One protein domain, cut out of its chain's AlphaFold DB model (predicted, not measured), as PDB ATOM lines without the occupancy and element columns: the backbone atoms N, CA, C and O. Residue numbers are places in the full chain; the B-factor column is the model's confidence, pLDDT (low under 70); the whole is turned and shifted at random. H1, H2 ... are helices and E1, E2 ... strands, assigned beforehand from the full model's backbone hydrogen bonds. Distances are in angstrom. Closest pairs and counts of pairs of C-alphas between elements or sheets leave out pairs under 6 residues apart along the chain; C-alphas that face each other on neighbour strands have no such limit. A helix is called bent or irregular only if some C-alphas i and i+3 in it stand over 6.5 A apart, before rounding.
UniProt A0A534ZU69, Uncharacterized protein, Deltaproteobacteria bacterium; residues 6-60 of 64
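AT A GLANCE: This is residues 6 to 60 of the 64 residues of an uncharacterized protein of Deltaproteobacteria bacterium (UniProt A0A534ZU69). A small twisted three-stranded sheet has both helices over one face, the long H2 over the end where E1 pairs with E2 and the short H1 over the other end. The long strand E2 runs through the sheet, with E1 beside one half and E3 beside the other. The 55 printed residues have the order E1 E2 E3 H1 H2, mixed helices and strands; the sheet order is E1 - E2 - E3, all antiparallel. The whole is only just compact, close to loose, with a radius of gyration of the C-alphas of 11.9 A, and is elongated, spanning 36 by 20 by 17 A.

IN THESE COORDINATES: E2, residues 12 to 19, measures 21.1 A. E1, residues 6 to 9, begins at C-alpha 6 (14.439, -43.608, -8.282); E3 is residues 23 to 25. H2, residues 45 to 59, measures 20.7 A and ends at C-alpha 59 (26.261, -57.349, 2.002). H1, residues 28 to 33, is only just irregular: C-alphas 30 and 33 are 6.6 A apart.

HOW THE PARTS SIT: The strands form a meander, each the antiparallel neighbour of the one before, in two hairpins. Across E1 and E2, N 14 and O 7 are 2.8 A apart; across E2 and E3, N 23 and O 19 are 2.7 A apart. H2 is on the sheet, making two layers, helix over sheet, at a height of 9.3 A; its closest C-alphas to E1 are those of Val 53 and Ile 9, 7.1 A. H1 is on the same face, height 9.7 A; C-alphas of Ala 28 and Tyr 17 in E2 are closest, 5.7 A. H1 and H2 are apart. In H2 every O i to N i+4 pair is within hydrogen-bond range; in H1 0 of 2 are, and 1 of 3 O i to N i+3 pairs.

THE WHOLE: The printed part has no cut. The link H1 to H2 is long, 11 residues. Confidence is under 70 at residues 33 to 41 and 56 to 60.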
ATOM      1  N   TYR A   6      13.226 -42.790  -8.235       89.88
ATOM      2  CA  TYR A   6      14.439 -43.608  -8.282       89.88
ATOM      3  C   TYR A   6      15.588 -42.934  -7.539       89.88
ATOM      4  O   TYR A   6      15.886 -41.764  -7.778       89.88
ATOM      5  N   LEU A   7      16.262 -43.690  -6.675       89.56
ATOM      6  CA  LEU A   7      17.396 -43.221  -5.887       89.56
ATOM      7  C   LEU A   7      18.636 -43.990  -6.318       89.56
ATOM      8  O   LEU A   7      18.663 -45.220  -6.325       89.56
ATOM      9  N   ARG A   8      19.664 -43.246  -6.727       89.38
ATOM     10  CA  ARG A   8      20.925 -43.812  -7.200       89.38
ATOM     11  C   ARG A   8      21.946 -43.832  -6.070       89.38
ATOM     12  O   ARG A   8      22.282 -42.778  -5.537       89.38
ATOM     13  N   ILE A   9      22.491 -45.008  -5.775       87.25
ATOM     14  CA  ILE A   9      23.570 -45.205  -4.800       87.25
ATOM     15  C   ILE A   9      24.736 -45.877  -5.520       87.25
ATOM     16  O   ILE A   9      24.649 -47.025  -5.957       87.25
ATOM     17  N   GLY A  10      25.840 -45.149  -5.685       86.69
ATOM     18  CA  GLY A  10      26.949 -45.604  -6.523       86.69
ATOM     19  C   GLY A  10      26.482 -45.889  -7.957       86.69
ATOM     20  O   GLY A  10      25.994 -44.993  -8.644       86.69
ATOM     21  N   LYS A  11      26.640 -47.139  -8.409       89.06
ATOM     22  CA  LYS A  11      26.200 -47.600  -9.741       89.06
ATOM     23  C   LYS A  11      24.793 -48.204  -9.747       89.06
ATOM     24  O   LYS A  11      24.300 -48.560 -10.812       89.06
ATOM     25  N   GLU A  12      24.165 -48.339  -8.585       87.75
ATOM     26  CA  GLU A  12      22.880 -49.013  -8.437       87.75
ATOM     27  C   GLU A  12      21.722 -48.022  -8.376       87.75
ATOM     28  O   GLU A  12      21.878 -46.896  -7.899       87.75
ATOM     29  N   LEU A  13      20.556 -48.451  -8.860       90.88
ATOM     30  CA  LEU A  13      19.333 -47.659  -8.886       90.88
ATOM     31  C   LEU A  13      18.232 -48.405  -8.133       90.88
ATOM     32  O   LEU A  13      17.890 -49.531  -8.491       90.88
ATOM     33  N   PHE A  14      17.676 -47.765  -7.110       89.56
ATOM     34  CA  PHE A  14      16.629 -48.328  -6.268       89.56
ATOM     35  C   PHE A  14      15.290 -47.685  -6.607       89.56
ATOM     36  O   PHE A  14      15.213 -46.453  -6.635       89.56
ATOM     37  N   PRO A  15      14.240 -48.481  -6.858       91.25
ATOM     38  CA  PRO A  15      12.886 -47.960  -6.878       91.25
ATOM     39  C   PRO A  15      12.480 -47.583  -5.451       91.25
ATOM     40  O   PRO A  15      12.696 -48.362  -4.523       91.25
ATOM     41  N   ILE A  16      11.894 -46.404  -5.277       91.31
ATOM     42  CA  ILE A  16      11.317 -45.978  -4.004       91.31
ATOM     43  C   ILE A  16       9.920 -45.422  -4.205       91.31
ATOM     44  O   ILE A  16       9.574 -44.839  -5.235       91.31
ATOM     45  N   TYR A  17       9.124 -45.636  -3.175       88.56
ATOM     46  CA  TYR A  17       7.701 -45.390  -3.133       88.56
ATOM     47  C   TYR A  17       7.387 -44.565  -1.886       88.56
ATOM     48  O   TYR A  17       8.114 -44.638  -0.892       88.56
ATOM     49  N   GLY A  18       6.289 -43.817  -1.939       85.56
ATOM     50  CA  GLY A  18       5.876 -42.923  -0.860       85.56
ATOM     51  C   GLY A  18       6.170 -41.457  -1.168       85.56
ATOM     52  O   GLY A  18       6.429 -41.098  -2.317       85.56
ATOM     53  N   ASP A  19       6.039 -40.617  -0.149       85.06
ATOM     54  CA  ASP A  19       6.170 -39.161  -0.214       85.06
ATOM     55  C   ASP A  19       6.411 -38.582   1.191       85.06
ATOM     56  O   ASP A  19       6.471 -39.306   2.175       85.06
ATOM     57  N   GLU A  20       6.536 -37.263   1.321       81.62
ATOM     58  CA  GLU A  20       6.800 -36.609   2.614       81.62
ATOM     59  C   GLU A  20       5.691 -36.808   3.661       81.62
ATOM     60  O   GLU A  20       5.952 -36.726   4.859       81.62
ATOM     61  N   VAL A  21       4.455 -37.083   3.235       81.19
ATOM     62  CA  VAL A  21       3.325 -37.338   4.141       81.19
ATOM     63  C   VAL A  21       3.336 -38.793   4.593       81.19
ATOM     64  O   VAL A  21       3.017 -39.104   5.742       81.19
ATOM     65  N   ARG A  22       3.702 -39.687   3.673       77.81
ATOM     66  CA  ARG A  22       3.714 -41.130   3.862       77.81
ATOM     67  C   ARG A  22       5.109 -41.700   4.114       77.81
ATOM     68  O   ARG A  22       5.274 -42.896   4.009       77.81
ATOM     69  N   GLY A  23       6.142 -40.911   4.369       85.06
ATOM     70  CA  GLY A  23       7.515 -41.429   4.378       85.06
ATOM     71  C   GLY A  23       7.914 -42.182   3.093       85.06
ATOM     72  O   GLY A  23       7.229 -42.154   2.067       85.06
ATOM     73  N   TRP A  24       9.051 -42.873   3.149       87.50
ATOM     74  CA  TRP A  24       9.670 -43.491   1.974       87.50
ATOM     75  C   TRP A  24       9.994 -44.968   2.209       87.50
ATOM     76  O   TRP A  24      10.428 -45.356   3.293       87.50
ATOM     77  N   SER A  25       9.830 -45.799   1.177       87.31
ATOM     78  CA  SER A  25      10.170 -47.226   1.233       87.31
ATOM     79  C   SER A  25      10.683 -47.765  -0.113       87.31
ATOM     80  O   SER A  25      10.208 -47.329  -1.165       87.31
ATOM     81  N   PRO A  26      11.611 -48.747  -0.117       88.62
ATOM     82  CA  PRO A  26      11.980 -49.498  -1.319       88.62
ATOM     83  C   PRO A  26      10.923 -50.534  -1.755       88.62
ATOM     84  O   PRO A  26      11.045 -51.126  -2.830       88.62
ATOM     85  N   HIS A  27       9.878 -50.770  -0.953       86.44
ATOM     86  CA  HIS A  27       8.829 -51.753  -1.211       86.44
ATOM     87  C   HIS A  27       7.445 -51.096  -1.259       86.44
ATOM     88  O   HIS A  27       6.926 -50.603  -0.263       86.44
ATOM     89  N   ALA A  28       6.784 -51.159  -2.418       83.44
ATOM     90  CA  ALA A  28       5.437 -50.604  -2.589       83.44
ATOM     91  C   ALA A  28       4.383 -51.252  -1.665       83.44
ATOM     92  O   ALA A  28       3.370 -50.629  -1.353       83.44
ATOM     93  N   GLY A  29       4.614 -52.503  -1.246       81.44
ATOM     94  CA  GLY A  29       3.716 -53.260  -0.373       81.44
ATOM     95  C   GLY A  29       3.659 -52.751   1.067       81.44
ATOM     96  O   GLY A  29       2.667 -53.008   1.744       81.44
ATOM     97  N   ASP A  30       4.654 -51.977   1.509       79.44
ATOM     98  CA  ASP A  30       4.706 -51.436   2.874       79.44
ATOM     99  C   ASP A  30       3.539 -50.474   3.149       79.44
ATOM    100  O   ASP A  30       3.072 -50.348   4.276       79.44
ATOM    101  N   PHE A  31       2.984 -49.868   2.095       76.69
ATOM    102  CA  PHE A  31       1.811 -48.995   2.175       76.69
ATOM    103  C   PHE A  31       0.474 -49.749   2.198       76.69
ATOM    104  O   PHE A  31      -0.579 -49.130   2.342       76.69
ATOM    105  N   GLY A  32       0.480 -51.072   2.020       71.06
ATOM    106  CA  GLY A  32      -0.739 -51.876   1.940       71.06
ATOM    107  C   GLY A  32      -1.423 -52.121   3.288       71.06
ATOM    108  O   GLY A  32      -2.614 -52.419   3.310       71.06
ATOM    109  N   ALA A  33      -0.696 -51.980   4.403       63.50
ATOM    110  CA  ALA A  33      -1.157 -52.339   5.749       63.50
ATOM    111  C   ALA A  33      -1.427 -51.130   6.668       63.50
ATOM    112  O   ALA A  33      -1.467 -51.280   7.888       63.50
ATOM    113  N   VAL A  34      -1.612 -49.929   6.102       54.66
ATOM    114  CA  VAL A  34      -1.810 -48.662   6.837       54.66
ATOM    115  C   VAL A  34      -3.221 -48.584   7.452       54.66
ATOM    116  O   VAL A  34      -4.019 -47.716   7.112       54.66
ATOM    117  N   ALA A  35      -3.547 -49.523   8.340       48.59
ATOM    118  CA  ALA A  35      -4.718 -49.460   9.211       48.59
ATOM    119  C   ALA A  35      -4.319 -49.179  10.667       48.59
ATOM    120  O   ALA A  35      -4.948 -48.335  11.289       48.59
ATOM    121  N   ASP A  36      -3.233 -49.763  11.192       49.62
ATOM    122  CA  ASP A  36      -2.971 -49.711  12.636       49.62
ATOM    123  C   ASP A  36      -1.478 -49.520  12.976       49.62
ATOM    124  O   ASP A  36      -0.729 -50.467  13.192       49.62
ATOM    125  N   GLY A  37      -1.037 -48.265  13.094       51.88
ATOM    126  CA  GLY A  37      -0.138 -47.919  14.205       51.88
ATOM    127  C   GLY A  37       1.375 -47.784  13.997       51.88
ATOM    128  O   GLY A  37       2.037 -47.433  14.968       51.88
ATOM    129  N   ALA A  38       1.955 -47.954  12.809       56.12
ATOM    130  CA  ALA A  38       3.309 -47.438  12.528       56.12
ATOM    131  C   ALA A  38       3.535 -47.404  11.018       56.12
ATOM    132  O   ALA A  38       3.784 -48.452  10.424       56.12
ATOM    133  N   PRO A  39       3.376 -46.249  10.360       55.34
ATOM    134  CA  PRO A  39       3.041 -46.326   8.957       55.34
ATOM    135  C   PRO A  39       4.277 -46.526   8.063       55.34
ATOM    136  O   PRO A  39       4.121 -47.130   7.009       55.34
ATOM    137  N   PHE A  40       5.499 -46.139   8.466       64.12
ATOM    138  CA  PHE A  40       6.674 -46.138   7.575       64.12
ATOM    139  C   PHE A  40       7.993 -46.316   8.349       64.12
ATOM    140  O   PHE A  40       8.111 -45.838   9.475       64.12
ATOM    141  N   LEU A  41       8.993 -46.974   7.746       69.94
ATOM    142  CA  LEU A  41      10.311 -47.210   8.364       69.94
ATOM    143  C   LEU A  41      11.270 -46.013   8.256       69.94
ATOM    144  O   LEU A  41      12.122 -45.854   9.127       69.94
ATOM    145  N   TYR A  42      11.141 -45.190   7.207       87.75
ATOM    146  CA  TYR A  42      12.043 -44.063   6.936       87.75
ATOM    147  C   TYR A  42      11.248 -42.774   6.735       87.75
ATOM    148  O   TYR A  42      10.446 -42.657   5.802       87.75
ATOM    149  N   ALA A  43      11.479 -41.800   7.612       85.56
ATOM    150  CA  ALA A  43      10.787 -40.516   7.607       85.56
ATOM    151  C   ALA A  43      11.356 -39.552   6.553       85.56
ATOM    152  O   ALA A  43      10.702 -38.581   6.182       85.56
ATOM    153  N   SER A  44      12.560 -39.822   6.039       88.69
ATOM    154  CA  SER A  44      13.210 -39.014   5.007       88.69
ATOM    155  C   SER A  44      13.978 -39.859   3.990       88.69
ATOM    156  O   SER A  44      14.349 -41.007   4.247       88.69
ATOM    157  N   LEU A  45      14.263 -39.257   2.831       88.69
ATOM    158  CA  LEU A  45      15.146 -39.854   1.829       88.69
ATOM    159  C   LEU A  45      16.572 -40.054   2.358       88.69
ATOM    160  O   LEU A  45      17.224 -41.012   1.951       88.69
ATOM    161  N   ASP A  46      17.040 -39.202   3.273       90.75
ATOM    162  CA  ASP A  46      18.378 -39.308   3.863       90.75
ATOM    163  C   ASP A  46      18.500 -40.531   4.781       90.75
ATOM    164  O   ASP A  46      19.478 -41.277   4.697       90.75
ATOM    165  N   GLU A  47      17.486 -40.791   5.612       90.06
ATOM    166  CA  GLU A  47      17.425 -42.003   6.442       90.06
ATOM    167  C   GLU A  47      17.392 -43.270   5.580       90.06
ATOM    168  O   GLU A  47      18.142 -44.218   5.830       90.06
ATOM    169  N   LEU A  48      16.572 -43.268   4.524       90.38
ATOM    170  CA  LEU A  48      16.499 -44.374   3.573       90.38
ATOM    171  C   LEU A  48      17.825 -44.568   2.823       90.38
ATOM    172  O   LEU A  48      18.290 -45.698   2.665       90.38
ATOM    173  N   PHE A  49      18.468 -43.483   2.390       90.56
ATOM    174  CA  PHE A  49      19.781 -43.521   1.751       90.56
ATOM    175  C   PHE A  49      20.826 -44.136   2.686       90.56
ATOM    176  O   PHE A  49      21.546 -45.049   2.283       90.56
ATOM    177  N   PHE A  50      20.882 -43.689   3.944       90.38
ATOM    178  CA  PHE A  50      21.808 -44.221   4.942       90.38
ATOM    179  C   PHE A  50      21.586 -45.721   5.179       90.38
ATOM    180  O   PHE A  50      22.546 -46.493   5.208       90.38
ATOM    181  N   ALA A  51      20.331 -46.160   5.288       88.56
ATOM    182  CA  ALA A  51      19.998 -47.570   5.452       88.56
ATOM    183  C   ALA A  51      20.405 -48.417   4.236       88.56
ATOM    184  O   ALA A  51      21.029 -49.464   4.400       88.56
ATOM    185  N   LEU A  52      20.120 -47.954   3.015       87.75
ATOM    186  CA  LEU A  52      20.479 -48.661   1.782       87.75
ATOM    187  C   LEU A  52      21.999 -48.737   1.568       87.75
ATOM    188  O   LEU A  52      22.513 -49.783   1.168       87.75
ATOM    189  N   VAL A  53      22.734 -47.661   1.868       86.50
ATOM    190  CA  VAL A  53      24.207 -47.672   1.844       86.50
ATOM    191  C   VAL A  53      24.747 -48.688   2.849       86.50
ATOM    192  O   VAL A  53      25.624 -49.477   2.502       86.50
ATOM    193  N   ASN A  54      24.202 -48.723   4.067       84.25
ATOM    194  CA  ASN A  54      24.642 -49.676   5.086       84.25
ATOM    195  C   ASN A  54      24.267 -51.126   4.768       84.25
ATOM    196  O   ASN A  54      25.038 -52.041   5.057       84.25
ATOM    197  N   LEU A  55      23.124 -51.362   4.127       77.81
ATOM    198  CA  LEU A  55      22.763 -52.684   3.614       77.81
ATOM    199  C   LEU A  55      23.788 -53.169   2.576       77.81
ATOM    200  O   LEU A  55      24.158 -54.342   2.551       77.81
ATOM    201  N   LYS A  56      24.301 -52.262   1.735       69.19
ATOM    202  CA  LYS A  56      25.351 -52.585   0.759       69.19
ATOM    203  C   LYS A  56      26.702 -52.866   1.394       69.19
ATOM    204  O   LYS A  56      27.385 -53.789   0.959       69.19
ATOM    205  N   THR A  57      27.084 -52.114   2.419       59.75
ATOM    206  CA  THR A  57      28.347 -52.363   3.125       59.75
ATOM    207  C   THR A  57      28.298 -53.662   3.930       59.75
ATOM    208  O   THR A  57      29.289 -54.387   3.956       59.75
ATOM    209  N   THR A  58      27.143 -54.019   4.502       58.88
ATOM    210  CA  THR A  58      26.949 -55.300   5.210       58.88
ATOM    211  C   THR A  58      26.813 -56.502   4.270       58.88
ATOM    212  O   THR A  58      27.277 -57.588   4.609       58.88
ATOM    213  N   GLY A  59      26.292 -56.318   3.051       51.00
ATOM    214  CA  GLY A  59      26.261 -57.349   2.002       51.00
ATOM    215  C   GLY A  59      27.626 -57.688   1.380       51.00
ATOM    216  O   GLY A  59      27.747 -58.705   0.703       51.00
ATOM    217  N   SER A  60      28.663 -56.887   1.641       47.69
ATOM    218  CA  SER A  60      30.048 -57.163   1.223       47.69
ATOM    219  C   SER A  60      30.856 -57.967   2.263       47.69
ATOM    220  O   SER A  60      32.067 -58.121   2.118       47.69
TER     221      SER A  60